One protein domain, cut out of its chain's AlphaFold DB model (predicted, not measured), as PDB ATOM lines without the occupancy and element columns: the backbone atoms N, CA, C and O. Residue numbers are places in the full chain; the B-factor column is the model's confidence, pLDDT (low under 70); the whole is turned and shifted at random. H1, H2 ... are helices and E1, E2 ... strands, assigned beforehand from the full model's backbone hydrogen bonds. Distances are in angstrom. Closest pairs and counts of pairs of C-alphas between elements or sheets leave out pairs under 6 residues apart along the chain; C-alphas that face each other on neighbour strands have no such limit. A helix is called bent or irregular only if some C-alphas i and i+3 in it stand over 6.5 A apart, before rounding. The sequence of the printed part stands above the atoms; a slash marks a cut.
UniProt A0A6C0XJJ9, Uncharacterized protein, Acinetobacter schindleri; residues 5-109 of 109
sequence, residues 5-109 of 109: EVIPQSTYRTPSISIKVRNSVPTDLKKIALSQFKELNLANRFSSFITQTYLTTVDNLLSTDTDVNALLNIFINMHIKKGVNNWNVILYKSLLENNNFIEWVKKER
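This is residues 5 to 109 of the 109 residues of an uncharacterized protein of Acinetobacter schindleri (UniProt A0A6C0XJJ9). A short helix, H4, lies in the middle, with H3 folded back beside it on one side and the small two-stranded hairpin E1 and E2 on the other. The long, kinked helix H2 crosses H4 and runs toward H5 at one end of the body, while H1 lies across the opposite end, next to E2. The printed part has 105 residues, with two strands followed by five helices in the order E1 E2 H1 H2 H3 H4 H5; the sheet is antiparallel and the class is mostly helix. It is compact, with a radius of gyration of the C-alphas of 14.2 A and spans of 42 by 30 by 24 A.

Begin at E1, residues 5 to 9, and E2, residues 16 to 21, an antiparallel hairpin at 152 degrees; look for N 7 and O 18 at 2.8 A and N 18 and O 7 at 3.0 A. Next come H1, residues 27 to 39, and H2, residues 42 to 62, which are close but not clearly touching, about perpendicular at 79 degrees, with closest C-alphas Phe 37 and Ala 43 at 7.1 A. The closest C-alphas of E2 and H1 are Val 21 and Lys 30, 6.5 A apart. H2 has a kink of 37 degrees near residue 49 and is irregular, with C-alphas 45 and 48 7.2 A apart. H3, residues 68 to 80, and H4, residues 87 to 96, form a helical hairpin: they touch at a shallow tilt of 21 degrees, opposite ways, closest at the C-alphas of Ile 76 and Val 89, 5.2 A. On H4 you also find Ser 94, whose C-alpha is 5.5 A from that of Glu 5, the closest pair of H4 and E1. H2 touches H4 with residues 50 to 54 alone, at a steep tilt of 51 degrees, closest at the C-alphas of Ile 50 and Leu 91, 7.4 A. H5, residues 99 to 108, touches residues 58 to 62 of H2 alone, closest at the C-alphas of Leu 62 and Val 105, 6.6 A. H4 and H5 only just touch, with 3 pairs of C-alphas within 8 A, and only at the corner by their link; their closest C-alphas, Leu 95 and Phe 101, are 6.6 A apart. H1 is apart from H3, H4 and H5. In H1, H3, H4 and H5 every O i to N i+4 pair is within hydrogen-bond range; in H2, 15 of 17 are.

Find C-alpha 5 at (166.391, 148.179, 189.066), where E1 begins. E2 runs 16.9 A and H1 18.5 A. Find C-alpha 42 at (153.374, 148.161, 191.191); from there H2 runs 28.9 A. H3 measures 18.2 A, and H5 ends at C-alpha 108, (173.355, 157.839, 168.571).

The C-alphas farthest apart are those of Asp 28 and Asp 65, 43.0 A. The printed part has no cut, and no link is long. Mean pLDDT of the printed part is 84.7; look for values under 70 at residues 10 to 11, 39 to 40, 42 to 45 and 83 to 85.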
ATOM      1  N   GLU A   5     165.743 147.715 190.289       81.38
ATOM      2  CA  GLU A   5     166.391 148.179 189.066       81.38
ATOM      3  C   GLU A   5     165.401 148.188 187.904       81.38
ATOM      4  O   GLU A   5     164.509 147.338 187.821       81.38
ATOM      5  N   VAL A   6     165.559 149.178 187.026       82.44
ATOM      6  CA  VAL A   6     164.785 149.334 185.796       82.44
ATOM      7  C   VAL A   6     165.643 148.889 184.620       82.44
ATOM      8  O   VAL A   6     166.713 149.442 184.382       82.44
ATOM      9  N   ILE A   7     165.158 147.903 183.869       82.94
ATOM     10  CA  ILE A   7     165.871 147.316 182.737       82.94
ATOM     11  C   ILE A   7     165.055 147.567 181.462       82.94
ATOM     12  O   ILE A   7     164.045 146.882 181.251       82.94
ATOM     13  N   PRO A   8     165.469 148.530 180.619       77.56
ATOM     14  CA  PRO A   8     164.918 148.701 179.276       77.56
ATOM     15  C   PRO A   8     165.417 147.582 178.341       77.56
ATOM     16  O   PRO A   8     166.601 147.245 178.356       77.56
ATOM     17  N   GLN A   9     164.527 146.990 177.536       72.75
ATOM     18  CA  GLN A   9     164.843 145.873 176.632       72.75
ATOM     19  C   GLN A   9     164.906 146.261 175.140       72.75
ATOM     20  O   GLN A   9     164.127 147.088 174.664       72.75
ATOM     21  N   SER A  10     165.838 145.589 174.445       61.12
ATOM     22  CA  SER A  10     166.108 145.410 172.996       61.12
ATOM     23  C   SER A  10     166.222 146.620 172.064       61.12
ATOM     24  O   SER A  10     167.064 146.592 171.174       61.12
ATOM     25  N   THR A  11     165.464 147.690 172.250       67.50
ATOM     26  CA  THR A  11     165.610 148.912 171.449       67.50
ATOM     27  C   THR A  11     165.444 150.082 172.397       67.50
ATOM     28  O   THR A  11     164.322 150.461 172.712       67.50
ATOM     29  N   TYR A  12     166.548 150.642 172.897       81.19
ATOM     30  CA  TYR A  12     166.541 151.734 173.880       81.19
ATOM     31  C   TYR A  12     165.723 152.970 173.444       81.19
ATOM     32  O   TYR A  12     165.420 153.818 174.272       81.19
ATOM     33  N   ARG A  13     165.305 153.063 172.179       78.75
ATOM     34  CA  ARG A  13     164.381 154.084 171.669       78.75
ATOM     35  C   ARG A  13     162.892 153.777 171.906       78.75
ATOM     36  O   ARG A  13     162.090 154.689 172.038       78.75
ATOM     37  N   THR A  14     162.529 152.500 171.985       76.06
ATOM     38  CA  THR A  14     161.169 151.988 172.228       76.06
ATOM     39  C   THR A  14     161.246 150.799 173.187       76.06
ATOM     40  O   THR A  14     161.038 149.654 172.773       76.06
ATOM     41  N   PRO A  15     161.647 151.010 174.452       74.38
ATOM     42  CA  PRO A  15     161.942 149.890 175.328       74.38
ATOM     43  C   PRO A  15     160.663 149.214 175.823       74.38
ATOM     44  O   PRO A  15     159.694 149.871 176.201       74.38
ATOM     45  N   SER A  16     160.718 147.892 175.957       77.06
ATOM     46  CA  SER A  16     159.914 147.221 176.978       77.06
ATOM     47  C   SER A  16     160.628 147.386 178.317       77.06
ATOM     48  O   SER A  16     161.817 147.075 178.427       77.06
ATOM     49  N   ILE A  17     159.942 147.924 179.324       78.81
ATOM     50  CA  ILE A  17     160.545 148.210 180.625       78.81
ATOM     51  C   ILE A  17     160.193 147.109 181.616       78.81
ATOM     52  O   ILE A  17     159.024 146.866 181.909       78.81
ATOM     53  N   SER A  18     161.222 146.482 182.186       79.00
ATOM     54  CA  SER A  18     161.063 145.542 183.295       79.00
ATOM     55  C   SER A  18     161.625 146.122 184.591       79.00
ATOM     56  O   SER A  18     162.671 146.769 184.588       79.00
ATOM     57  N   ILE A  19     160.928 145.888 185.703       78.94
ATOM     58  CA  ILE A  19     161.383 146.257 187.048       78.94
ATOM     59  C   ILE A  19     161.732 144.971 187.788       78.94
ATOM     60  O   ILE A  19     160.928 144.038 187.820       78.94
ATOM     61  N   LYS A  20     162.926 144.909 188.378       83.12
ATOM     62  CA  LYS A  20     163.397 143.736 189.125       83.12
ATOM     63  C   LYS A  20     163.953 144.137 190.482       83.12
ATOM     64  O   LYS A  20     164.407 145.260 190.668       83.12
ATOM     65  N   VAL A  21     163.929 143.207 191.435       84.50
ATOM     66  CA  VAL A  21     164.676 143.357 192.690       84.50
ATOM     67  C   VAL A  21     166.131 142.997 192.424       84.50
ATOM     68  O   VAL A  21     166.404 141.910 191.902       84.50
ATOM     69  N   ARG A  22     167.051 143.889 192.800       83.94
ATOM     70  CA  ARG A  22     168.486 143.727 192.543       83.94
ATOM     71  C   ARG A  22     169.016 142.436 193.160       83.94
ATOM     72  O   ARG A  22     168.609 142.025 194.247       83.94
ATOM     73  N   ASN A  23     169.984 141.818 192.492       83.44
ATOM     74  CA  ASN A  23     170.605 140.583 192.982       83.44
ATOM     75  C   ASN A  23     171.462 140.781 194.239       83.44
ATOM     76  O   ASN A  23     171.642 139.834 194.992       83.44
ATOM     77  N   SER A  24     171.942 142.001 194.488       84.62
ATOM     78  CA  SER A  24     172.694 142.361 195.695       84.62
ATOM     79  C   SER A  24     171.832 142.474 196.959       84.62
ATOM     80  O   SER A  24     172.369 142.635 198.053       84.62
ATOM     81  N   VAL A  25     170.501 142.416 196.839       84.88
ATOM     82  CA  VAL A  25     169.589 142.467 197.987       84.88
ATOM     83  C   VAL A  25     169.558 141.093 198.672       84.88
ATOM     84  O   VAL A  25     169.297 140.099 197.991       84.88
ATOM     85  N   PRO A  26     169.765 141.018 200.004       90.50
ATOM     86  CA  PRO A  26     169.664 139.773 200.762       90.50
ATOM     87  C   PRO A  26     168.358 139.020 200.501       90.50
ATOM     88  O   PRO A  26     167.293 139.627 200.366       90.50
ATOM     89  N   THR A  27     168.427 137.688 200.473       87.62
ATOM     90  CA  THR A  27     167.323 136.804 200.069       87.62
ATOM     91  C   THR A  27     166.008 137.091 200.792       87.62
ATOM     92  O   THR A  27     164.956 137.131 200.155       87.62
ATOM     93  N   ASP A  28     166.041 137.333 202.101       86.50
ATOM     94  CA  ASP A  28     164.816 137.564 202.871       86.50
ATOM     95  C   ASP A  28     164.183 138.926 202.566       86.50
ATOM     96  O   ASP A  28     162.967 139.023 202.400       86.50
ATOM     97  N   LEU A  29     165.001 139.957 202.339       84.69
ATOM     98  CA  LEU A  29     164.523 141.254 201.856       84.69
ATOM     99  C   LEU A  29     163.985 141.160 200.423       84.69
ATOM    100  O   LEU A  29     162.998 141.818 200.094       84.69
ATOM    101  N   LYS A  30     164.581 140.310 199.579       85.56
ATOM    102  CA  LYS A  30     164.098 140.053 198.216       85.56
ATOM    103  C   LYS A  30     162.699 139.434 198.231       85.56
ATOM    104  O   LYS A  30     161.848 139.869 197.460       85.56
ATOM    105  N   LYS A  31     162.434 138.483 199.136       84.56
ATOM    106  CA  LYS A  31     161.097 137.887 199.317       84.56
ATOM    107  C   LYS A  31     160.056 138.937 199.714       84.56
ATOM    108  O   LYS A  31     158.998 138.994 199.092       84.56
ATOM    109  N   ILE A  32     160.376 139.790 200.689       84.00
ATOM    110  CA  ILE A  32     159.480 140.863 201.152       84.00
ATOM    111  C   ILE A  32     159.194 141.854 200.017       84.00
ATOM    112  O   ILE A  32     158.037 142.154 199.731       84.00
ATOM    113  N   ALA A  33     160.236 142.313 199.319       80.94
ATOM    114  CA  ALA A  33     160.092 143.246 198.206       80.94
ATOM    115  C   ALA A  33     159.223 142.667 197.078       80.94
ATOM    116  O   ALA A  33     158.350 143.360 196.562       80.94
ATOM    117  N   LEU A  34     159.415 141.391 196.720       81.88
ATOM    118  CA  LEU A  34     158.612 140.720 195.693       81.88
ATOM    119  C   LEU A  34     157.139 140.553 196.105       81.88
ATOM    120  O   LEU A  34     156.257 140.754 195.268       81.88
ATOM    121  N   SER A  35     156.864 140.222 197.372       80.62
ATOM    122  CA  SER A  35     155.493 140.140 197.904       80.62
ATOM    123  C   SER A  35     154.789 141.495 197.820       80.62
ATOM    124  O   SER A  35     153.721 141.579 197.212       80.62
ATOM    125  N   GLN A  36     155.431 142.574 198.279       77.75
ATOM    126  CA  GLN A  36     154.869 143.925 198.177       77.75
ATOM    127  C   GLN A  36     154.659 144.369 196.725       77.75
ATOM    128  O   GLN A  36     153.652 144.999 196.404       77.75
ATOM    129  N   PHE A  37     155.578 144.012 195.822       76.06
ATOM    130  CA  PHE A  37     155.440 144.293 194.391       76.06
ATOM    131  C   PHE A  37     154.183 143.684 193.785       76.06
ATOM    132  O   PHE A  37     153.492 144.342 192.998       76.06
ATOM    133  N   LYS A  38     153.910 142.430 194.150       74.56
ATOM    134  CA  LYS A  38     152.751 141.675 193.682       74.56
ATOM    135  C   LYS A  38     151.458 142.231 194.278       74.56
ATOM    136  O   LYS A  38     150.521 142.488 193.530       74.56
ATOM    137  N   GLU A  39     151.421 142.447 195.590       68.69
ATOM    138  CA  GLU A  39     150.227 142.921 196.307       68.69
ATOM    139  C   GLU A  39     149.778 144.312 195.856       68.69
ATOM    140  O   GLU A  39     148.588 144.563 195.682       68.69
ATOM    141  N   LEU A  40     150.727 145.214 195.607       67.44
ATOM    142  CA  LEU A  40     150.426 146.593 195.224       67.44
ATOM    143  C   LEU A  40     150.268 146.789 193.705       67.44
ATOM    144  O   LEU A  40     150.048 147.918 193.256       67.44
ATOM    145  N   ASN A  41     150.392 145.718 192.909       70.38
ATOM    146  CA  ASN A  41     150.401 145.748 191.443       70.38
ATOM    147  C   ASN A  41     151.306 146.866 190.880       70.38
ATOM    148  O   ASN A  41     150.935 147.606 189.960       70.38
ATOM    149  N   LEU A  42     152.487 147.033 191.488       67.44
ATOM    150  CA  LEU A  42     153.374 148.161 191.191       67.44
ATOM    151  C   LEU A  42     153.848 148.105 189.734       67.44
ATOM    152  O   LEU A  42     153.916 149.130 189.067       67.44
ATOM    153  N   ALA A  43     154.096 146.908 189.196       64.94
ATOM    154  CA  ALA A  43     154.510 146.756 187.805       64.94
ATOM    155  C   ALA A  43     153.549 147.476 186.837       64.94
ATOM    156  O   ALA A  43     153.994 148.291 186.032       64.94
ATOM    157  N   ASN A  44     152.234 147.275 186.980       66.94
ATOM    158  CA  ASN A  44     151.253 147.912 186.100       66.94
ATOM    159  C   ASN A  44     151.069 149.398 186.405       66.94
ATOM    160  O   ASN A  44     151.022 150.209 185.483       66.94
ATOM    161  N   ARG A  45     150.981 149.774 187.688       66.94
ATOM    162  CA  ARG A  45     150.750 151.176 188.083       66.94
ATOM    163  C   ARG A  45     151.881 152.106 187.657       66.94
ATOM    164  O   ARG A  45     151.639 153.278 187.390       66.94
ATOM    165  N   PHE A  46     153.102 151.587 187.592       74.44
ATOM    166  CA  PHE A  46     154.286 152.396 187.334       74.44
ATOM    167  C   PHE A  46     154.847 152.225 185.922       74.44
ATOM    168  O   PHE A  46     155.635 153.069 185.508       74.44
ATOM    169  N   SER A  47     154.412 151.219 185.152       73.12
ATOM    170  CA  SER A  47     154.898 150.994 183.782       73.12
ATOM    171  C   SER A  47     154.751 152.236 182.895       73.12
ATOM    172  O   SER A  47     155.741 152.699 182.329       73.12
ATOM    173  N   SER A  48     153.567 152.858 182.848       74.19
ATOM    174  CA  SER A  48     153.343 154.056 182.020       74.19
ATOM    175  C   SER A  48     154.177 155.254 182.483       74.19
ATOM    176  O   SER A  48     154.795 155.927 181.660       74.19
ATOM    177  N   PHE A  49     154.252 155.485 183.800       81.62
ATOM    178  CA  PHE A  49     155.050 156.573 184.374       81.62
ATOM    179  C   PHE A  49     156.542 156.408 184.059       81.62
ATOM    180  O   PHE A  49     157.189 157.345 183.588       81.62
ATOM    181  N   ILE A  50     157.092 155.211 184.289       83.75
ATOM    182  CA  ILE A  50     158.505 154.923 184.030       83.75
ATOM    183  C   ILE A  50     158.793 155.007 182.532       83.75
ATOM    184  O   ILE A  50     159.822 155.558 182.160       83.75
ATOM    185  N   THR A  51     157.884 154.530 181.678       84.62
ATOM    186  CA  THR A  51     158.042 154.590 180.218       84.62
ATOM    187  C   THR A  51     158.123 156.028 179.727       84.62
ATOM    188  O   THR A  51     159.080 156.387 179.048       84.62
ATOM    189  N   GLN A  52     157.181 156.883 180.124       87.25
ATOM    190  CA  GLN A  52     157.197 158.287 179.716       87.25
ATOM    191  C   GLN A  52     158.433 159.030 180.244       87.25
ATOM    192  O   GLN A  52     159.087 159.772 179.505       87.25
ATOM    193  N   THR A  53     158.790 158.792 181.509       90.19
ATOM    194  CA  THR A  53     159.991 159.380 182.118       90.19
ATOM    195  C   THR A  53     161.259 158.916 181.404       90.19
ATOM    196  O   THR A  53     162.146 159.725 181.135       90.19
ATOM    197  N   TYR A  54     161.346 157.628 181.067       91.25
ATOM    198  CA  TYR A  54     162.462 157.057 180.323       91.25
ATOM    199  C   TYR A  54     162.614 157.725 178.957       91.25
ATOM    200  O   TYR A  54     163.706 158.183 178.641       91.25
ATOM    201  N   LEU A  55     161.531 157.836 178.182       90.56
ATOM    202  CA  LEU A  55     161.576 158.437 176.845       90.56
ATOM    203  C   LEU A  55     162.044 159.892 176.916       90.56
ATOM    204  O   LEU A  55     162.996 160.260 176.240       90.56
ATOM    205  N   THR A  56     161.487 160.669 177.849       92.12
ATOM    206  CA  THR A  56     161.922 162.055 178.100       92.12
ATOM    207  C   THR A  56     163.409 162.128 178.467       92.12
ATOM    208  O   THR A  56     164.126 163.035 178.058       92.12
ATOM    209  N   THR A  57     163.894 161.163 179.252       92.81
ATOM    210  CA  THR A  57     165.309 161.087 179.643       92.81
ATOM    211  C   THR A  57     166.195 160.785 178.442       92.81
ATOM    212  O   THR A  57     167.237 161.417 178.298       92.81
ATOM    213  N   VAL A  58     165.787 159.852 177.579       92.94
ATOM    214  CA  VAL A  58     166.495 159.532 176.335       92.94
ATOM    215  C   VAL A  58     166.533 160.745 175.413       92.94
ATOM    216  O   VAL A  58     167.613 161.102 174.961       92.94
ATOM    217  N   ASP A  59     165.411 161.431 175.205       92.81
ATOM    218  CA  ASP A  59     165.359 162.630 174.362       92.81
ATOM    219  C   ASP A  59     166.288 163.732 174.889       92.81
ATOM    220  O   ASP A  59     167.066 164.317 174.133       92.81
ATOM    221  N   ASN A  60     166.287 163.971 176.203       94.00
ATOM    222  CA  ASN A  60     167.207 164.919 176.834       94.00
ATOM    223  C   ASN A  60     168.672 164.501 176.676       94.00
ATOM    224  O   ASN A  60     169.533 165.346 176.465       94.00
ATOM    225  N   LEU A  61     168.966 163.205 176.788       94.19
ATOM    226  CA  LEU A  61     170.320 162.692 176.617       94.19
ATOM    227  C   LEU A  61     170.789 162.796 175.165       94.19
ATOM    228  O   LEU A  61     171.967 163.055 174.950       94.19
ATOM    229  N   LEU A  62     169.915 162.609 174.181       93.06
ATOM    230  CA  LEU A  62     170.273 162.697 172.763       93.06
ATOM    231  C   LEU A  62     170.347 164.146 172.253       93.06
ATOM    232  O   LEU A  62     171.048 164.409 171.286       93.06
ATOM    233  N   SER A  63     169.664 165.091 172.902       93.12
ATOM    234  CA  SER A  63     169.596 166.502 172.480       93.12
ATOM    235  C   SER A  63     170.675 167.410 173.084       93.12
ATOM    236  O   SER A  63     170.637 168.625 172.890       93.12
ATOM    237  N   THR A  64     171.637 166.856 173.825       91.25
ATOM    238  CA  THR A  64     172.710 167.625 174.468       91.25
ATOM    239  C   THR A  64     174.076 166.977 174.290       91.25
ATOM    240  O   THR A  64     174.221 165.759 174.400       91.25
ATOM    241  N   ASP A  65     175.101 167.816 174.146       89.94
ATOM    242  CA  ASP A  65     176.507 167.397 174.129       89.94
ATOM    243  C   ASP A  65     177.064 167.097 175.529       89.94
ATOM    244  O   ASP A  65     178.178 166.594 175.675       89.94
ATOM    245  N   THR A  66     176.291 167.372 176.586       92.56
ATOM    246  CA  THR A  66     176.688 167.073 177.968       92.56
ATOM    247  C   THR A  66     177.004 165.587 178.116       92.56
ATOM    248  O   THR A  66     176.237 164.739 177.649       92.56
ATOM    249  N   ASP A  67     178.102 165.245 178.799       94.38
ATOM    250  CA  ASP A  67     178.445 163.849 179.085       94.38
ATOM    251  C   ASP A  67     177.254 163.100 179.711       94.38
ATOM    252  O   ASP A  67     176.593 163.587 180.631       94.38
ATOM    253  N   VAL A  68     176.986 161.898 179.193       94.81
ATOM    254  CA  VAL A  68     175.837 161.062 179.574       94.81
ATOM    255  C   VAL A  68     175.820 160.802 181.082       94.81
ATOM    256  O   VAL A  68     174.771 160.920 181.721       94.81
ATOM    257  N   ASN A  69     176.979 160.495 181.674       96.19
ATOM    258  CA  ASN A  69     177.078 160.213 183.105       96.19
ATOM    259  C   ASN A  69     176.864 161.482 183.928       96.19
ATOM    260  O   ASN A  69     176.176 161.446 184.950       96.19
ATOM    261  N   ALA A  70     177.433 162.607 183.492       96.12
ATOM    262  CA  ALA A  70     177.234 163.897 184.142       96.12
ATOM    263  C   ALA A  70     175.748 164.289 184.160       96.12
ATOM    264  O   ALA A  70     175.222 164.635 185.222       96.12
ATOM    265  N   LEU A  71     175.043 164.155 183.031       95.62
ATOM    266  CA  LEU A  71     173.624 164.503 182.950       95.62
ATOM    267  C   LEU A  71     172.747 163.588 183.820       95.62
ATOM    268  O   LEU A  71     171.899 164.076 184.570       95.62
ATOM    269  N   LEU A  72     172.987 162.273 183.801       95.75
ATOM    270  CA  LEU A  72     172.278 161.332 184.676       95.75
ATOM    271  C   LEU A  72     172.505 161.647 186.163       95.75
ATOM    272  O   LEU A  72     171.560 161.605 186.953       95.75
ATOM    273  N   ASN A  73     173.727 162.024 186.553       95.31
ATOM    274  CA  ASN A  73     174.022 162.446 187.924       95.31
ATOM    275  C   ASN A  73     173.279 163.731 188.319       95.31
ATOM    276  O   ASN A  73     172.787 163.827 189.447       95.31
ATOM    277  N   ILE A  74     173.132 164.694 187.404       94.38
ATOM    278  CA  ILE A  74     172.308 165.892 187.631       94.38
ATOM    279  C   ILE A  74     170.854 165.486 187.902       94.38
ATOM    280  O   ILE A  74     170.285 165.890 188.921       94.38
ATOM    281  N   PHE A  75     170.270 164.630 187.058       93.31
ATOM    282  CA  PHE A  75     168.897 164.151 187.239       93.31
ATOM    283  C   PHE A  75     168.705 163.409 188.571       93.31
ATOM    284  O   PHE A  75     167.717 163.633 189.279       93.31
ATOM    285  N   ILE A  76     169.674 162.582 188.977       93.00
ATOM    286  CA  ILE A  76     169.676 161.924 190.290       93.00
ATOM    287  C   ILE A  76     169.650 162.968 191.411       93.00
ATOM    288  O   ILE A  76     168.785 162.904 192.289       93.00
ATOM    289  N   ASN A  77     170.553 163.948 191.376       91.88
ATOM    290  CA  ASN A  77     170.693 164.955 192.428       91.88
ATOM    291  C   ASN A  77     169.455 165.853 192.565       91.88
ATOM    292  O   ASN A  77     169.081 166.227 193.679       91.88
ATOM    293  N   MET A  78     168.763 166.140 191.461       90.44
ATOM    294  CA  MET A  78     167.501 166.889 191.473       90.44
ATOM    295  C   MET A  78     166.357 166.138 192.168       90.44
ATOM    296  O   MET A  78     165.450 166.756 192.732       90.44
ATOM    297  N   HIS A  79     166.372 164.804 192.127       88.12
ATOM    298  CA  HIS A  79     165.266 163.972 192.607       88.12
ATOM    299  C   HIS A  79     165.555 163.274 193.944       88.12
ATOM    300  O   HIS A  79     164.609 162.922 194.652       88.12
ATOM    301  N   ILE A  80     166.823 163.136 194.348       86.50
ATOM    302  CA  ILE A  80     167.215 162.420 195.573       86.50
ATOM    303  C   ILE A  80     166.708 163.089 196.854       86.50
ATOM    304  O   ILE A  80     166.342 162.403 197.804       86.50
ATOM    305  N   LYS A  81     166.593 164.424 196.864       83.38
ATOM    306  CA  LYS A  81     166.057 165.181 198.010       83.38
ATOM    307  C   LYS A  81     164.534 165.070 198.156       83.38
ATOM    308  O   LYS A  81     164.002 165.443 199.193       83.38
ATOM    309  N   LYS A  82     163.831 164.555 197.140       80.06
ATOM    310  CA  LYS A  82     162.361 164.453 197.123       80.06
ATOM    311  C   LYS A  82     161.832 163.172 197.788       80.06
ATOM    312  O   LYS A  82     160.622 162.997 197.862       80.06
ATOM    313  N   GLY A  83     162.708 162.278 198.255       68.38
ATOM    314  CA  GLY A  83     162.328 161.084 199.016       68.38
ATOM    315  C   GLY A  83     163.159 159.840 198.689       68.38
ATOM    316  O   GLY A  83     163.744 159.721 197.613       68.38
ATOM    317  N   VAL A  84     163.177 158.891 199.631       56.81
ATOM    318  CA  VAL A  84     164.030 157.683 199.604       56.81
ATOM    319  C   VAL A  84     163.610 156.682 198.513       56.81
ATOM    320  O   VAL A  84     164.462 156.013 197.936       56.81
ATOM    321  N   ASN A  85     162.318 156.639 198.166       63.59
ATOM    322  CA  ASN A  85     161.740 155.765 197.133       63.59
ATOM    323  C   ASN A  85     161.292 156.557 195.897       63.59
ATOM    324  O   ASN A  85     160.176 156.403 195.401       63.59
ATOM    325  N   ASN A  86     162.146 157.457 195.410       81.44
ATOM    326  CA  ASN A  86     161.845 158.214 194.203       81.44
ATOM    327  C   ASN A  86     162.132 157.370 192.953       81.44
ATOM    328  O   ASN A  86     163.285 157.087 192.629       81.44
ATOM    329  N   TRP A  87     161.080 157.009 192.225       82.62
ATOM    330  CA  TRP A  87     161.158 156.220 190.994       82.62
ATOM    331  C   TRP A  87     162.048 156.830 189.913       82.62
ATOM    332  O   TRP A  87     162.722 156.090 189.204       82.62
ATOM    333  N   ASN A  88     162.127 158.161 189.842       88.56
ATOM    334  CA  ASN A  88     163.055 158.837 188.936       88.56
ATOM    335  C   ASN A  88     164.504 158.488 189.296       88.56
ATOM    336  O   ASN A  88     165.296 158.126 188.439       88.56
ATOM    337  N   VAL A  89     164.837 158.511 190.590       89.44
ATOM    338  CA  VAL A  89     166.182 158.170 191.072       89.44
ATOM    339  C   VAL A  89     166.507 156.708 190.786       89.44
ATOM    340  O   VAL A  89     167.625 156.409 190.377       89.44
ATOM    341  N   ILE A  90     165.544 155.801 190.981       87.75
ATOM    342  CA  ILE A  90     165.720 154.377 190.663       87.75
ATOM    343  C   ILE A  90     165.990 154.203 189.165       87.75
ATOM    344  O   ILE A  90     166.947 153.521 188.801       87.75
ATOM    345  N   LEU A  91     165.198 154.853 188.307       90.25
ATOM    346  CA  LEU A  91     165.388 154.839 186.859       90.25
ATOM    347  C   LEU A  91     166.781 155.353 186.475       90.25
ATOM    348  O   LEU A  91     167.545 154.619 185.858       90.25
ATOM    349  N   TYR A  92     167.145 156.570 186.880       93.19
ATOM    350  CA  TYR A  92     168.406 157.195 186.469       93.19
ATOM    351  C   TYR A  92     169.628 156.428 186.956       93.19
ATOM    352  O   TYR A  92     170.584 156.276 186.204       93.19
ATOM    353  N   LYS A  93     169.596 155.892 188.183       92.00
ATOM    354  CA  LYS A  93     170.682 155.036 188.670       92.00
ATOM    355  C   LYS A  93     170.769 153.730 187.887       92.00
ATOM    356  O   LYS A  93     171.869 153.302 187.569       92.00
ATOM    357  N   SER A  94     169.633 153.136 187.520       91.62
ATOM    358  CA  SER A  94     169.624 151.924 186.689       91.62
ATOM    359  C   SER A  94     170.197 152.181 185.290       91.62
ATOM    360  O   SER A  94     170.898 151.329 184.760       91.62
ATOM    361  N   LEU A  95     169.941 153.357 184.702       93.44
ATOM    362  CA  LEU A  95     170.541 153.764 183.426       93.44
ATOM    363  C   LEU A  95     172.040 154.052 183.561       93.44
ATOM    364  O   LEU A  95     172.816 153.632 182.709       93.44
ATOM    365  N   LEU A  96     172.444 154.724 184.641       94.38
ATOM    366  CA  LEU A  96     173.842 155.052 184.926       94.38
ATOM    367  C   LEU A  96     174.698 153.800 185.172       94.38
ATOM    368  O   LEU A  96     175.872 153.777 184.832       94.38
ATOM    369  N   GLU A  97     174.119 152.754 185.757       93.12
ATOM    370  CA  GLU A  97     174.793 151.468 185.968       93.12
ATOM    371  C   GLU A  97     174.782 150.568 184.713       93.12
ATOM    372  O   GLU A  97     175.415 149.512 184.702       93.12
ATOM    373  N   ASN A  98     174.069 150.955 183.647       91.69
ATOM    374  CA  ASN A  98     173.938 150.172 182.421       91.69
ATOM    375  C   ASN A  98     174.915 150.665 181.343       91.69
ATOM    376  O   ASN A  98     174.583 151.525 180.527       91.69
ATOM    377  N   ASN A  99     176.113 150.073 181.306       92.44
ATOM    378  CA  ASN A  99     177.156 150.437 180.337       92.44
ATOM    379  C   ASN A  99     176.677 150.346 178.879       92.44
ATOM    380  O   ASN A  99     176.941 151.255 178.100       92.44
ATOM    381  N   ASN A 100     175.904 149.312 178.532       91.81
ATOM    382  CA  ASN A 100     175.376 149.139 177.174       91.81
ATOM    383  C   ASN A 100     174.437 150.289 176.775       91.81
ATOM    384  O   ASN A 100     174.451 150.736 175.630       91.81
ATOM    385  N   PHE A 101     173.629 150.788 177.717       92.31
ATOM    386  CA  PHE A 101     172.778 151.955 177.485       92.31
ATOM    387  C   PHE A 101     173.620 153.215 177.268       92.31
ATOM    388  O   PHE A 101     173.374 153.960 176.323       92.31
ATOM    389  N   ILE A 102     174.631 153.440 178.111       94.00
ATOM    390  CA  ILE A 102     175.518 154.606 178.002       94.00
ATOM    391  C   ILE A 102     176.251 154.610 176.657       94.00
ATOM    392  O   ILE A 102     176.295 155.639 175.985       94.00
ATOM    393  N   GLU A 103     176.818 153.472 176.259       93.00
ATOM    394  CA  GLU A 103     177.497 153.311 174.971       93.00
ATOM    395  C   GLU A 103     176.547 153.542 173.798       93.00
ATOM    396  O   GLU A 103     176.907 154.227 172.841       93.00
ATOM    397  N   TRP A 104     175.315 153.035 173.891       92.88
ATOM    398  CA  TRP A 104     174.296 153.276 172.879       92.88
ATOM    399  C   TRP A 104     173.969 154.769 172.732       92.88
ATOM    400  O   TRP A 104     174.030 155.281 171.619       92.88
ATOM    401  N   VAL A 105     173.708 155.493 173.829       92.81
ATOM    402  CA  VAL A 105     173.436 156.944 173.775       92.81
ATOM    403  C   VAL A 105     174.598 157.694 173.125       92.81
ATOM    404  O   VAL A 105     174.376 158.569 172.298       92.81
ATOM    405  N   LYS A 106     175.842 157.345 173.474       91.81
ATOM    406  CA  LYS A 106     177.038 157.978 172.898       91.81
ATOM    407  C   LYS A 106     177.187 157.730 171.398       91.81
ATOM    408  O   LYS A 106     177.775 158.564 170.727       91.81
ATOM    409  N   LYS A 107     176.701 156.593 170.896       91.44
ATOM    410  CA  LYS A 107     176.745 156.237 169.472       91.44
ATOM    411  C   LYS A 107     175.658 156.936 168.647       91.44
ATOM    412  O   LYS A 107     175.854 157.141 167.457       91.44
ATOM    413  N   GLU A 108     174.507 157.221 169.251       90.06
ATOM    414  CA  GLU A 108     173.355 157.839 168.571       90.06
ATOM    415  C   GLU A 108     173.411 159.376 168.525       90.06
ATOM    416  O   GLU A 108     172.572 159.984 167.861       90.06
ATOM    417  N   ARG A 109     174.355 159.994 169.244       86.81
ATOM    418  CA  ARG A 109     174.687 161.423 169.139       86.81
ATOM    419  C   ARG A 109     175.611 161.659 167.949       86.81
ATOM    420  O   ARG A 109     175.365 162.639 167.217       86.81
TER     421      ARG A 109